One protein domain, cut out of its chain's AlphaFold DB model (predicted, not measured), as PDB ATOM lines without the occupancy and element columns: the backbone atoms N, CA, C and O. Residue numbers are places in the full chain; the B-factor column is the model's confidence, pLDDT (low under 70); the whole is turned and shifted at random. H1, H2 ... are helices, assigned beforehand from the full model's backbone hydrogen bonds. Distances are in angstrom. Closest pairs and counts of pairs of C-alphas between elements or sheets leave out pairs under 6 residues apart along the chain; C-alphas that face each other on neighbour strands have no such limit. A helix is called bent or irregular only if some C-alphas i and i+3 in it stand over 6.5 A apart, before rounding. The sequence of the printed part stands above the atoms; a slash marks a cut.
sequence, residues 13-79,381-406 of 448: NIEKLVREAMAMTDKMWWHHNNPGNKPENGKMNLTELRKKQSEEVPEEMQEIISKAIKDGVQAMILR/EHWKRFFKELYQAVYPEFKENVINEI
ATOM      1  N   ASN A  13     -27.349  43.191 -60.207       87.00
ATOM      2  CA  ASN A  13     -26.689  42.481 -59.121       87.00
ATOM      3  C   ASN A  13     -27.199  43.009 -57.769       87.00
ATOM      4  O   ASN A  13     -26.520  43.796 -57.110       87.00
ATOM      5  N   ILE A  14     -28.409  42.591 -57.381       89.00
ATOM      6  CA  ILE A  14     -29.047  42.976 -56.112       89.00
ATOM      7  C   ILE A  14     -28.138  42.628 -54.926       89.00
ATOM      8  O   ILE A  14     -27.995  43.433 -54.018       89.00
ATOM      9  N   GLU A  15     -27.431  41.497 -54.971       90.56
ATOM     10  CA  GLU A  15     -26.485  41.092 -53.918       90.56
ATOM     11  C   GLU A  15     -25.315  42.076 -53.750       90.56
ATOM     12  O   GLU A  15     -24.794  42.279 -52.654       90.56
ATOM     13  N   LYS A  16     -24.863  42.715 -54.834       91.38
ATOM     14  CA  LYS A  16     -23.876  43.796 -54.746       91.38
ATOM     15  C   LYS A  16     -24.476  45.024 -54.052       91.38
ATOM     16  O   LYS A  16     -23.835  45.543 -53.145       91.38
ATOM     17  N   LEU A  17     -25.679  45.445 -54.447       90.19
ATOM     18  CA  LEU A  17     -26.352  46.610 -53.859       90.19
ATOM     19  C   LEU A  17     -26.642  46.410 -52.369       90.19
ATOM     20  O   LEU A  17     -26.374  47.301 -51.575       90.19
ATOM     21  N   VAL A  18     -27.104  45.217 -51.984       91.38
ATOM     22  CA  VAL A  18     -27.338  44.835 -50.583       91.38
ATOM     23  C   VAL A  18     -26.052  44.958 -49.772       91.38
ATOM     24  O   VAL A  18     -26.053  45.604 -48.730       91.38
ATOM     25  N   ARG A  19     -24.926  44.424 -50.266       91.38
ATOM     26  CA  ARG A  19     -23.632  44.546 -49.571       91.38
ATOM     27  C   ARG A  19     -23.182  45.997 -49.407       91.38
ATOM     28  O   ARG A  19     -22.685  46.355 -48.344       91.38
ATOM     29  N   GLU A  20     -23.343  46.826 -50.436       90.12
ATOM     30  CA  GLU A  20     -22.986  48.251 -50.375       90.12
ATOM     31  C   GLU A  20     -23.900  49.027 -49.411       90.12
ATOM     32  O   GLU A  20     -23.409  49.837 -48.624       90.12
ATOM     33  N   ALA A  21     -25.202  48.740 -49.412       89.12
ATOM     34  CA  ALA A  21     -26.178  49.350 -48.512       89.12
ATOM     35  C   ALA A  21     -25.963  48.935 -47.048       89.12
ATOM     36  O   ALA A  21     -26.023  49.769 -46.142       89.12
ATOM     37  N   MET A  22     -25.630  47.667 -46.803       87.69
ATOM     38  CA  MET A  22     -25.264  47.172 -45.474       87.69
ATOM     39  C   MET A  22     -23.981  47.836 -44.968       87.69
ATOM     40  O   MET A  22     -23.961  48.332 -43.846       87.69
ATOM     41  N   ALA A  23     -22.953  47.958 -45.813       88.44
ATOM     42  CA  ALA A  23     -21.734  48.683 -45.456       88.44
ATOM     43  C   ALA A  23     -22.008  50.165 -45.135       88.44
ATOM     44  O   ALA A  23     -21.413  50.717 -44.210       88.44
ATOM     45  N   MET A  24     -22.924  50.812 -45.865       87.50
ATOM     46  CA  MET A  24     -23.352  52.177 -45.551       87.50
ATOM     47  C   MET A  24     -24.119  52.249 -44.228       87.50
ATOM     48  O   MET A  24     -23.879  53.159 -43.441       87.50
ATOM     49  N   THR A  25     -24.992  51.280 -43.951       85.88
ATOM     50  CA  THR A  25     -25.732  51.190 -42.680       85.88
ATOM     51  C   THR A  25     -24.773  51.081 -41.500       85.88
ATOM     52  O   THR A  25     -24.906  51.826 -40.534       85.88
ATOM     53  N   ASP A  26     -23.765  50.212 -41.599       86.31
ATOM     54  CA  ASP A  26     -22.744  50.042 -40.562       86.31
ATOM     55  C   ASP A  26     -21.956  51.348 -40.349       86.31
ATOM     56  O   ASP A  26     -21.703  51.752 -39.212       86.31
ATOM     57  N   LYS A  27     -21.630  52.060 -41.437       84.88
ATOM     58  CA  LYS A  27     -20.967  53.369 -41.378       84.88
ATOM     59  C   LYS A  27     -21.841  54.420 -40.683       84.88
ATOM     60  O   LYS A  27     -21.357  55.111 -39.791       84.88
ATOM     61  N   MET A  28     -23.115  54.529 -41.058       84.75
ATOM     62  CA  MET A  28     -24.063  55.470 -40.448       84.75
ATOM     63  C   MET A  28     -24.281  55.158 -38.966       84.75
ATOM     64  O   MET A  28     -24.221  56.059 -38.135       84.75
ATOM     65  N   TRP A  29     -24.451  53.885 -38.608       85.62
ATOM     66  CA  TRP A  29     -24.569  53.455 -37.214       85.62
ATOM     67  C   TRP A  29     -23.351  53.861 -36.383       85.62
ATOM     68  O   TRP A  29     -23.493  54.367 -35.269       85.62
ATOM     69  N   TRP A  30     -22.150  53.675 -36.935       83.75
ATOM     70  CA  TRP A  30     -20.915  54.031 -36.250       83.75
ATOM     71  C   TRP A  30     -20.851  55.537 -35.952       83.75
ATOM     72  O   TRP A  30     -20.604  55.915 -34.807       83.75
ATOM     73  N   HIS A  31     -21.149  56.381 -36.947       81.94
ATOM     74  CA  HIS A  31     -21.163  57.839 -36.786       81.94
ATOM     75  C   HIS A  31     -22.252  58.316 -35.816       81.94
ATOM     76  O   HIS A  31     -22.012  59.239 -35.041       81.94
ATOM     77  N   HIS A  32     -23.421  57.668 -35.811       81.75
ATOM     78  CA  HIS A  32     -24.510  57.991 -34.888       81.75
ATOM     79  C   HIS A  32     -24.107  57.787 -33.421       81.75
ATOM     80  O   HIS A  32     -24.405  58.630 -32.580       81.75
ATOM     81  N   ASN A  33     -23.415  56.684 -33.126       80.88
ATOM     82  CA  ASN A  33     -23.043  56.311 -31.760       80.88
ATOM     83  C   ASN A  33     -21.694  56.889 -31.302       80.88
ATOM     84  O   ASN A  33     -21.408  56.889 -30.108       80.88
ATOM     85  N   ASN A  34     -20.859  57.375 -32.227       78.88
ATOM     86  CA  ASN A  34     -19.521  57.898 -31.934       78.88
ATOM     87  C   ASN A  34     -19.296  59.265 -32.606       78.88
ATOM     88  O   ASN A  34     -18.400  59.395 -33.452       78.88
ATOM     89  N   PRO A  35     -20.096  60.292 -32.269       73.75
ATOM     90  CA  PRO A  35     -19.976  61.602 -32.896       73.75
ATOM     91  C   PRO A  35     -18.576  62.190 -32.663       73.75
ATOM     92  O   PRO A  35     -18.061  62.175 -31.549       73.75
ATOM     93  N   GLY A  36     -17.955  62.702 -33.728       65.94
ATOM     94  CA  GLY A  36     -16.642  63.361 -33.672       65.94
ATOM     95  C   GLY A  36     -15.423  62.433 -33.683       65.94
ATOM     96  O   GLY A  36     -14.305  62.911 -33.862       65.94
ATOM     97  N   ASN A  37     -15.605  61.117 -33.561       63.78
ATOM     98  CA  ASN A  37     -14.498  60.179 -33.721       63.78
ATOM     99  C   ASN A  37     -14.242  59.896 -35.217       63.78
ATOM    100  O   ASN A  37     -15.101  60.117 -36.076       63.78
ATOM    101  N   LYS A  38     -13.075  59.338 -35.552       59.56
ATOM    102  CA  LYS A  38     -12.881  58.639 -36.834       59.56
ATOM    103  C   LYS A  38     -13.229  57.161 -36.633       59.56
ATOM    104  O   LYS A  38     -12.983  56.665 -35.534       59.56
ATOM    105  N   PRO A  39     -13.751  56.446 -37.652       55.25
ATOM    106  CA  PRO A  39     -13.927  55.004 -37.556       55.25
ATOM    107  C   PRO A  39     -12.561  54.363 -37.322       55.25
ATOM    108  O   PRO A  39     -11.769  54.204 -38.251       55.25
ATOM    109  N   GLU A  40     -12.244  54.056 -36.067       51.31
ATOM    110  CA  GLU A  40     -11.084  53.242 -35.751       51.31
ATOM    111  C   GLU A  40     -11.356  51.836 -36.278       51.31
ATOM    112  O   GLU A  40     -12.462  51.300 -36.150       51.31
ATOM    113  N   ASN A  41     -10.348  51.250 -36.921       46.66
ATOM    114  CA  ASN A  41     -10.400  49.881 -37.414       46.66
ATOM    115  C   ASN A  41     -10.602  48.921 -36.228       46.66
ATOM    116  O   ASN A  41      -9.641  48.425 -35.647       46.66
ATOM    117  N   GLY A  42     -11.864  48.657 -35.898       50.34
ATOM    118  CA  GLY A  42     -12.292  47.701 -34.888       50.34
ATOM    119  C   GLY A  42     -12.710  48.336 -33.564       50.34
ATOM    120  O   GLY A  42     -11.861  48.719 -32.768       50.34
ATOM    121  N   LYS A  43     -14.021  48.324 -33.288       47.78
ATOM    122  CA  LYS A  43     -14.619  47.778 -32.051       47.78
ATOM    123  C   LYS A  43     -16.148  47.873 -32.118       47.78
ATOM    124  O   LYS A  43     -16.696  48.945 -32.334       47.78
ATOM    125  N   MET A  44     -16.777  46.703 -31.972       51.81
ATOM    126  CA  MET A  44     -18.200  46.393 -32.155       51.81
ATOM    127  C   MET A  44     -18.788  46.856 -33.486       51.81
ATOM    128  O   MET A  44     -19.397  47.911 -33.620       51.81
ATOM    129  N   ASN A  45     -18.612  46.005 -34.492       69.75
ATOM    130  CA  ASN A  45     -19.280  46.166 -35.770       69.75
ATOM    131  C   ASN A  45     -20.790  45.952 -35.549       69.75
ATOM    132  O   ASN A  45     -21.159  44.999 -34.866       69.75
ATOM    133  N   LEU A  46     -21.671  46.769 -36.131       77.12
ATOM    134  CA  LEU A  46     -23.123  46.518 -36.127       77.12
ATOM    135  C   LEU A  46     -23.438  45.073 -36.562       77.12
ATOM    136  O   LEU A  46     -24.350  44.428 -36.055       77.12
ATOM    137  N   THR A  47     -22.593  44.518 -37.431       75.44
ATOM    138  CA  THR A  47     -22.559  43.097 -37.784       75.44
ATOM    139  C   THR A  47     -22.472  42.142 -36.573       75.44
ATOM    140  O   THR A  47     -23.136  41.112 -36.562       75.44
ATOM    141  N   GLU A  48     -21.667  42.431 -35.548       74.00
ATOM    142  CA  GLU A  48     -21.577  41.629 -34.318       74.00
ATOM    143  C   GLU A  48     -22.814  41.778 -33.430       74.00
ATOM    144  O   GLU A  48     -23.240  40.794 -32.831       74.00
ATOM    145  N   LEU A  49     -23.412  42.972 -33.370       76.00
ATOM    146  CA  LEU A  49     -24.689  43.183 -32.678       76.00
ATOM    147  C   LEU A  49     -25.805  42.371 -33.338       76.00
ATOM    148  O   LEU A  49     -26.493  41.614 -32.658       76.00
ATOM    149  N   ARG A  50     -25.898  42.418 -34.673       81.50
ATOM    150  CA  ARG A  50     -26.837  41.599 -35.454       81.50
ATOM    151  C   ARG A  50     -26.646  40.098 -35.229       81.50
ATOM    152  O   ARG A  50     -27.626  39.372 -35.214       81.50
ATOM    153  N   LYS A  51     -25.403  39.636 -35.028       78.88
ATOM    154  CA  LYS A  51     -25.092  38.227 -34.707       78.88
ATOM    155  C   LYS A  51     -25.487  37.814 -33.287       78.88
ATOM    156  O   LYS A  51     -25.661  36.627 -33.045       78.88
ATOM    157  N   LYS A  52     -25.522  38.758 -32.341       73.19
ATOM    158  CA  LYS A  52     -25.874  38.502 -30.933       73.19
ATOM    159  C   LYS A  52     -27.378  38.565 -30.681       73.19
ATOM    160  O   LYS A  52     -27.844  37.986 -29.705       73.19
ATOM    161  N   GLN A  53     -28.114  39.297 -31.510       72.19
ATOM    162  CA  GLN A  53     -29.569  39.339 -31.450       72.19
ATOM    163  C   GLN A  53     -30.173  38.022 -31.947       72.19
ATOM    164  O   GLN A  53     -29.557  37.309 -32.737       72.19
ATOM    165  N   SER A  54     -31.388  37.719 -31.476       67.31
ATOM    166  CA  SER A  54     -32.209  36.637 -32.029       67.31
ATOM    167  C   SER A  54     -32.257  36.740 -33.558       67.31
ATOM    168  O   SER A  54     -32.305  37.847 -34.109       67.31
ATOM    169  N   GLU A  55     -32.263  35.594 -34.247       72.38
ATOM    170  CA  GLU A  55     -32.562  35.558 -35.684       72.38
ATOM    171  C   GLU A  55     -33.955  36.149 -35.964       72.38
ATOM    172  O   GLU A  55     -34.174  36.738 -37.022       72.38
ATOM    173  N   GLU A  56     -34.868  36.071 -34.992       82.19
ATOM    174  CA  GLU A  56     -36.209  36.638 -35.087       82.19
ATOM    175  C   GLU A  56     -36.221  38.133 -34.746       82.19
ATOM    176  O   GLU A  56     -35.925  38.557 -33.625       82.19
ATOM    177  N   VAL A  57     -36.601  38.942 -35.737       87.56
ATOM    178  CA  VAL A  57     -36.879  40.373 -35.575       87.56
ATOM    179  C   VAL A  57     -38.242  40.540 -34.890       87.56
ATOM    180  O   VAL A  57     -39.205  39.939 -35.378       87.56
ATOM    181  N   PRO A  58     -38.363  41.356 -33.820       93.25
ATOM    182  CA  PRO A  58     -39.643  41.610 -33.154       93.25
ATOM    183  C   PRO A  58     -40.733  42.056 -34.136       93.25
ATOM    184  O   PRO A  58     -40.450  42.837 -35.042       93.25
ATOM    185  N   GLU A  59     -41.971  41.597 -33.939       94.81
ATOM    186  CA  GLU A  59     -43.107  41.873 -34.838       94.81
ATOM    187  C   GLU A  59     -43.308  43.379 -35.081       94.81
ATOM    188  O   GLU A  59     -43.361  43.813 -36.229       94.81
ATOM    189  N   GLU A  60     -43.260  44.188 -34.019       95.38
ATOM    190  CA  GLU A  60     -43.311  45.655 -34.100       95.38
ATOM    191  C   GLU A  60     -42.232  46.226 -35.042       95.38
ATOM    192  O   GLU A  60     -42.508  47.064 -35.901       95.38
ATOM    193  N   MET A  61     -40.997  45.724 -34.951       95.62
ATOM    194  CA  MET A  61     -39.905  46.165 -35.823       95.62
ATOM    195  C   MET A  61     -40.110  45.703 -37.269       95.62
ATOM    196  O   MET A  61     -39.763  46.436 -38.195       95.62
ATOM    197  N   GLN A  62     -40.700  44.524 -37.494       95.50
ATOM    198  CA  GLN A  62     -41.030  44.058 -38.846       95.50
ATOM    199  C   GLN A  62     -42.072  44.952 -39.527       95.50
ATOM    200  O   GLN A  62     -41.958  45.219 -40.731       95.50
ATOM    201  N   GLU A  63     -43.063  45.437 -38.778       97.06
ATOM    202  CA  GLU A  63     -44.063  46.380 -39.279       97.06
ATOM    203  C   GLU A  63     -43.425  47.721 -39.653       97.06
ATOM    204  O   GLU A  63     -43.624  48.207 -40.774       97.06
ATOM    205  N   ILE A  64     -42.589  48.280 -38.769       97.50
ATOM    206  CA  ILE A  64     -41.893  49.550 -39.022       97.50
ATOM    207  C   ILE A  64     -40.962  49.426 -40.236       97.50
ATOM    208  O   ILE A  64     -40.991  50.281 -41.123       97.50
ATOM    209  N   ILE A  65     -40.187  48.341 -40.338       97.69
ATOM    210  CA  ILE A  65     -39.315  48.078 -41.495       97.69
ATOM    211  C   ILE A  65     -40.146  47.936 -42.774       97.69
ATOM    212  O   ILE A  65     -39.798  48.518 -43.800       97.69
ATOM    213  N   SER A  66     -41.257  47.197 -42.737       97.81
ATOM    214  CA  SER A  66     -42.127  47.020 -43.906       97.81
ATOM    215  C   SER A  66     -42.723  48.344 -44.383       97.81
ATOM    216  O   SER A  66     -42.773  48.595 -45.590       97.81
ATOM    217  N   LYS A  67     -43.129  49.213 -43.450       97.50
ATOM    218  CA  LYS A  67     -43.583  50.570 -43.760       97.50
ATOM    219  C   LYS A  67     -42.454  51.408 -44.364       97.50
ATOM    220  O   LYS A  67     -42.653  52.004 -45.418       97.50
ATOM    221  N   ALA A  68     -41.262  51.387 -43.764       97.25
ATOM    222  CA  ALA A  68     -40.093  52.110 -44.264       97.25
ATOM    223  C   ALA A  68     -39.695  51.671 -45.684       97.25
ATOM    224  O   ALA A  68     -39.338  52.513 -46.505       97.25
ATOM    225  N   ILE A  69     -39.807  50.375 -46.007       98.12
ATOM    226  CA  ILE A  69     -39.589  49.867 -47.369       98.12
ATOM    227  C   ILE A  69     -40.585  50.496 -48.343       98.12
ATOM    228  O   ILE A  69     -40.179  51.059 -49.358       98.12
ATOM    229  N   LYS A  70     -41.881  50.410 -48.031       97.56
ATOM    230  CA  LYS A  70     -42.948  50.902 -48.907       97.56
ATOM    231  C   LYS A  70     -42.823  52.404 -49.152       97.56
ATOM    232  O   LYS A  70     -42.854  52.838 -50.303       97.56
ATOM    233  N   ASP A  71     -42.664  53.178 -48.083       96.31
ATOM    234  CA  ASP A  71     -42.560  54.635 -48.153       96.31
ATOM    235  C   ASP A  71     -41.283  55.054 -48.886       96.31
ATOM    236  O   ASP A  71     -41.314  55.945 -49.733       96.31
ATOM    237  N   GLY A  72     -40.173  54.358 -48.628       96.62
ATOM    238  CA  GLY A  72     -38.900  54.598 -49.293       96.62
ATOM    239  C   GLY A  72     -38.937  54.350 -50.798       96.62
ATOM    240  O   GLY A  72     -38.447  55.171 -51.573       96.62
ATOM    241  N   VAL A  73     -39.584  53.265 -51.235       96.50
ATOM    242  CA  VAL A  73     -39.797  52.986 -52.663       96.50
ATOM    243  C   VAL A  73     -40.594  54.109 -53.330       96.50
ATOM    244  O   VAL A  73     -40.231  54.526 -54.426       96.50
ATOM    245  N   GLN A  74     -41.648  54.621 -52.686       95.38
ATOM    246  CA  GLN A  74     -42.430  55.733 -53.240       95.38
ATOM    247  C   GLN A  74     -41.626  57.034 -53.276       95.38
ATOM    248  O   GLN A  74     -41.633  57.724 -54.291       95.38
ATOM    249  N   ALA A  75     -40.887  57.342 -52.208       95.25
ATOM    250  CA  ALA A  75     -40.074  58.552 -52.122       95.25
ATOM    251  C   ALA A  75     -39.022  58.639 -53.239       95.25
ATOM    252  O   ALA A  75     -38.733  59.729 -53.715       95.25
ATOM    253  N   MET A  76     -38.491  57.502 -53.693       95.62
ATOM    254  CA  MET A  76     -37.472  57.446 -54.743       95.62
ATOM    255  C   MET A  76     -38.011  57.538 -56.178       95.62
ATOM    256  O   MET A  76     -37.211  57.583 -57.117       95.62
ATOM    257  N   ILE A  77     -39.330  57.504 -56.383       95.75
ATOM    258  CA  ILE A  77     -39.941  57.480 -57.716       95.75
ATOM    259  C   ILE A  77     -40.748  58.760 -57.917       95.75
ATOM    260  O   ILE A  77     -41.884  58.890 -57.473       95.75
ATOM    261  N   LEU A  78     -40.177  59.684 -58.677       94.06
ATOM    262  CA  LEU A  78     -40.791  60.943 -59.056       94.06
ATOM    263  C   LEU A  78     -41.563  60.771 -60.372       94.06
ATOM    264  O   LEU A  78     -41.065  61.056 -61.464       94.06
ATOM    265  N   ARG A  79     -42.788  60.243 -60.269       90.31
ATOM    266  CA  ARG A  79     -43.700  60.111 -61.415       90.31
ATOM    267  C   ARG A  79     -44.169  61.478 -61.908       90.31
ATOM    268  O   ARG A  79     -44.351  62.412 -61.131       90.31
ATOM    269  N   GLU A 381     -32.283  40.371 -46.258       93.94
ATOM    270  CA  GLU A 381     -33.612  40.179 -46.839       93.94
ATOM    271  C   GLU A 381     -34.427  41.474 -46.918       93.94
ATOM    272  O   GLU A 381     -35.125  41.681 -47.913       93.94
ATOM    273  N   HIS A 382     -34.285  42.381 -45.947       95.50
ATOM    274  CA  HIS A 382     -34.953  43.684 -45.963       95.50
ATOM    275  C   HIS A 382     -34.445  44.546 -47.124       95.50
ATOM    276  O   HIS A 382     -35.235  45.120 -47.873       95.50
ATOM    277  N   TRP A 383     -33.129  44.562 -47.351       95.69
ATOM    278  CA  TRP A 383     -32.524  45.259 -48.487       95.69
ATOM    279  C   TRP A 383     -32.852  44.609 -49.828       95.69
ATOM    280  O   TRP A 383     -33.150  45.307 -50.799       95.69
ATOM    281  N   LYS A 384     -32.839  43.272 -49.897       95.56
ATOM    282  CA  LYS A 384     -33.256  42.540 -51.101       95.56
ATOM    283  C   LYS A 384     -34.697  42.876 -51.454       95.56
ATOM    284  O   LYS A 384     -34.982  43.131 -52.623       95.56
ATOM    285  N   ARG A 385     -35.584  42.907 -50.456       97.06
ATOM    286  CA  ARG A 385     -36.982  43.311 -50.614       97.06
ATOM    287  C   ARG A 385     -37.085  44.753 -51.107       97.06
ATOM    288  O   ARG A 385     -37.718  44.964 -52.134       97.06
ATOM    289  N   PHE A 386     -36.388  45.698 -50.474       97.19
ATOM    290  CA  PHE A 386     -36.365  47.105 -50.884       97.19
ATOM    291  C   PHE A 386     -35.977  47.295 -52.356       97.19
ATOM    292  O   PHE A 386     -36.755  47.836 -53.139       97.19
ATOM    293  N   PHE A 387     -34.806  46.799 -52.774       96.00
ATOM    294  CA  PHE A 387     -34.351  46.973 -54.159       96.00
ATOM    295  C   PHE A 387     -35.228  46.219 -55.157       96.00
ATOM    296  O   PHE A 387     -35.447  46.696 -56.270       96.00
ATOM    297  N   LYS A 388     -35.746  45.046 -54.777       94.81
ATOM    298  CA  LYS A 388     -36.676  44.295 -55.620       94.81
ATOM    299  C   LYS A 388     -37.957  45.091 -55.853       94.81
ATOM    300  O   LYS A 388     -38.344  45.228 -57.008       94.81
ATOM    301  N   GLU A 389     -38.575  45.626 -54.802       96.12
ATOM    302  CA  GLU A 389     -39.792  46.438 -54.910       96.12
ATOM    303  C   GLU A 389     -39.539  47.726 -55.710       96.12
ATOM    304  O   GLU A 389     -40.283  48.006 -56.651       96.12
ATOM    305  N   LEU A 390     -38.436  48.435 -55.441       95.69
ATOM    306  CA  LEU A 390     -38.028  49.628 -56.193       95.69
ATOM    307  C   LEU A 390     -37.925  49.345 -57.695       95.69
ATOM    308  O   LEU A 390     -38.580  49.998 -58.508       95.69
ATOM    309  N   TYR A 391     -37.134  48.342 -58.087       94.25
ATOM    310  CA  TYR A 391     -36.931  48.039 -59.503       94.25
ATOM    311  C   TYR A 391     -38.168  47.419 -60.161       94.25
ATOM    312  O   TYR A 391     -38.393  47.638 -61.351       94.25
ATOM    313  N   GLN A 392     -39.007  46.697 -59.415       93.44
ATOM    314  CA  GLN A 392     -40.301  46.228 -59.915       93.44
ATOM    315  C   GLN A 392     -41.277  47.378 -60.186       93.44
ATOM    316  O   GLN A 392     -42.077  47.261 -61.113       93.44
ATOM    317  N   ALA A 393     -41.196  48.483 -59.443       93.69
ATOM    318  CA  ALA A 393     -42.074  49.637 -59.617       93.69
ATOM    319  C   ALA A 393     -41.721  50.520 -60.834       93.69
ATOM    320  O   ALA A 393     -42.611  51.167 -61.393       93.69
ATOM    321  N   VAL A 394     -40.452  50.545 -61.260       92.38
ATOM    322  CA  VAL A 394     -39.970  51.399 -62.372       92.38
ATOM    323  C   VAL A 394     -39.707  50.637 -63.673       92.38
ATOM    324  O   VAL A 394     -39.811  51.192 -64.766       92.38
ATOM    325  N   TYR A 395     -39.382  49.345 -63.595       90.56
ATOM    326  CA  TYR A 395     -39.001  48.581 -64.779       90.56
ATOM    327  C   TYR A 395     -40.123  48.344 -65.808       90.56
ATOM    328  O   TYR A 395     -39.815  48.385 -67.003       90.56
ATOM    329  N   PRO A 396     -41.390  48.067 -65.429       89.31
ATOM    330  CA  PRO A 396     -42.455  47.824 -66.401       89.31
ATOM    331  C   PRO A 396     -42.626  48.983 -67.386       89.31
ATOM    332  O   PRO A 396     -42.618  48.752 -68.593       89.31
ATOM    333  N   GLU A 397     -42.660  50.213 -66.871       85.38
ATOM    334  CA  GLU A 397     -42.771  51.443 -67.660       85.38
ATOM    335  C   GLU A 397     -41.563  51.623 -68.590       85.38
ATOM    336  O   GLU A 397     -41.717  51.861 -69.787       85.38
ATOM    337  N   PHE A 398     -40.343  51.407 -68.087       87.12
ATOM    338  CA  PHE A 398     -39.138  51.435 -68.921       87.12
ATOM    339  C   PHE A 398     -39.177  50.391 -70.050       87.12
ATOM    340  O   PHE A 398     -38.820  50.677 -71.196       87.12
ATOM    341  N   LYS A 399     -39.609  49.165 -69.744       85.31
ATOM    342  CA  LYS A 399     -39.713  48.084 -70.729       85.31
ATOM    343  C   LYS A 399     -40.741  48.419 -71.808       85.31
ATOM    344  O   LYS A 399     -40.486  48.144 -72.981       85.31
ATOM    345  N   GLU A 400     -41.879  48.979 -71.415       84.00
ATOM    346  CA  GLU A 400     -42.940  49.379 -72.333       84.00
ATOM    347  C   GLU A 400     -42.487  50.508 -73.259       84.00
ATOM    348  O   GLU A 400     -42.569  50.356 -74.477       84.00
ATOM    349  N   ASN A 401     -41.913  51.570 -72.695       79.75
ATOM    350  CA  ASN A 401     -41.571  52.776 -73.441       79.75
ATOM    351  C   ASN A 401     -40.306  52.615 -74.291       79.75
ATOM    352  O   ASN A 401     -40.263  53.073 -75.424       79.75
ATOM    353  N   VAL A 402     -39.268  51.942 -73.784       78.00
ATOM    354  CA  VAL A 402     -37.943  51.945 -74.432       78.00
ATOM    355  C   VAL A 402     -37.661  50.634 -75.160       78.00
ATOM    356  O   VAL A 402     -37.270  50.618 -76.330       78.00
ATOM    357  N   ILE A 403     -37.848  49.495 -74.489       73.81
ATOM    358  CA  ILE A 403     -37.456  48.195 -75.057       73.81
ATOM    359  C   ILE A 403     -38.360  47.821 -76.236       73.81
ATOM    360  O   ILE A 403     -37.869  47.289 -77.238       73.81
ATOM    361  N   ASN A 404     -39.664  48.080 -76.136       70.56
ATOM    362  CA  ASN A 404     -40.598  47.746 -77.210       70.56
ATOM    363  C   ASN A 404     -40.434  48.674 -78.422       70.56
ATOM    364  O   ASN A 404     -40.467  48.187 -79.552       70.56
ATOM    365  N   GLU A 405     -40.148  49.961 -78.208       72.25
ATOM    366  CA  GLU A 405     -39.880  50.915 -79.290       72.25
ATOM    367  C   GLU A 405     -38.616  50.536 -80.084       72.25
ATOM    368  O   GLU A 405     -38.630  50.493 -81.316       72.25
ATOM    369  N   ILE A 406     -37.534  50.154 -79.391       72.75
ATOM    370  CA  ILE A 406     -36.302  49.680 -80.040       72.75
ATOM    371  C   ILE A 406     -36.560  48.396 -80.839       72.75
ATOM    372  O   ILE A 406     -36.048  48.249 -81.950       72.75
TER     373      ILE A 406
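Overview. This is residues 13 to 79 and 381 to 406 of the 448 residues of the protein "SET domain-containing protein" of Caenorhabditis japonica (UniProt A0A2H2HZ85). A loose, elongated chain of helices: H3 and the first arm of the bent helix H4, H4a, lie side by side, the first part of H1 crosses H4a, and the short helix H2 packs on the far part of H1. The second arm, H4b, sticks out with residues 395 to 406 at one end of the long axis; the long link from H1 to H2 lies towards the other. The printed part has 93 residues with four named helices, in the order H1, H2, H3, H4, and no named strand; the class is all helix. The whole is loose, with a radius of gyration of the C-alphas of 17.2 A, and spans 54 by 32 by 22 A.

Arrangement. Start with H1, residues 14 to 33, and look at its residues 26 to 30, which alone touch H2, residues 46 to 52. The closest C-alphas are those of Asp 26 and Leu 46, 5.7 A apart, and the lines are about perpendicular at 86 degrees. Next find H3, residues 59 to 75, which is apart from H1 and from H2. H4, residues 381 to 406, was assigned as one helix by its hydrogen bonds but is bent: C-alphas 393 and 396 are 7.0 A apart, and its arms H4a, residues 381 to 393, and H4b, residues 396 to 406, stand at a steep tilt of 51 degrees. H3 and H4a touch, the C-alphas of Val 73 and Leu 390 being closest at 5.2 A, at a shallow tilt of 31 degrees, the same way. Residues 14 to 21 of H1 touch residues 383 to 388 of H4a, closest at the C-alphas of Val 18 and Trp 383, 5.6 A, at a steep tilt of 59 degrees, opposite ways. H4b touches no helix. Each O i to N i+4 pair is within hydrogen-bond range in H1, H2, H3 and H4a, and 5 of 7 are in H4b.

Along the chain. Find C-alpha 14 at (-29.047, 42.976, -56.112); from there H1 runs 28.4 A to C-alpha 33. H2 runs 9.9 A from Leu 46 to Lys 52. Find C-alpha 59 at (-43.107, 41.873, -34.838), where H3 begins its 24.2 A to Ala 75. H4a covers 18.0 A from Glu 381 to Ala 393, and H4b 15.1 A from Pro 396 to C-alpha 406 at (-36.302, 49.680, -80.040).

Size, cuts and confidence. The two C-alphas farthest apart, those of Lys 43 and Glu 405, are 53.7 A apart. Residues 80 to 380 are cut out, and C-alphas 79 and 381 are 26.7 A apart across the cut. The link from H1 to H2, 12 residues, is long, and that from H2 to H3, 6 residues, is short. Mean pLDDT of the printed part is 84.7; look at residues 36 to 45 and residue 54 for values under 70.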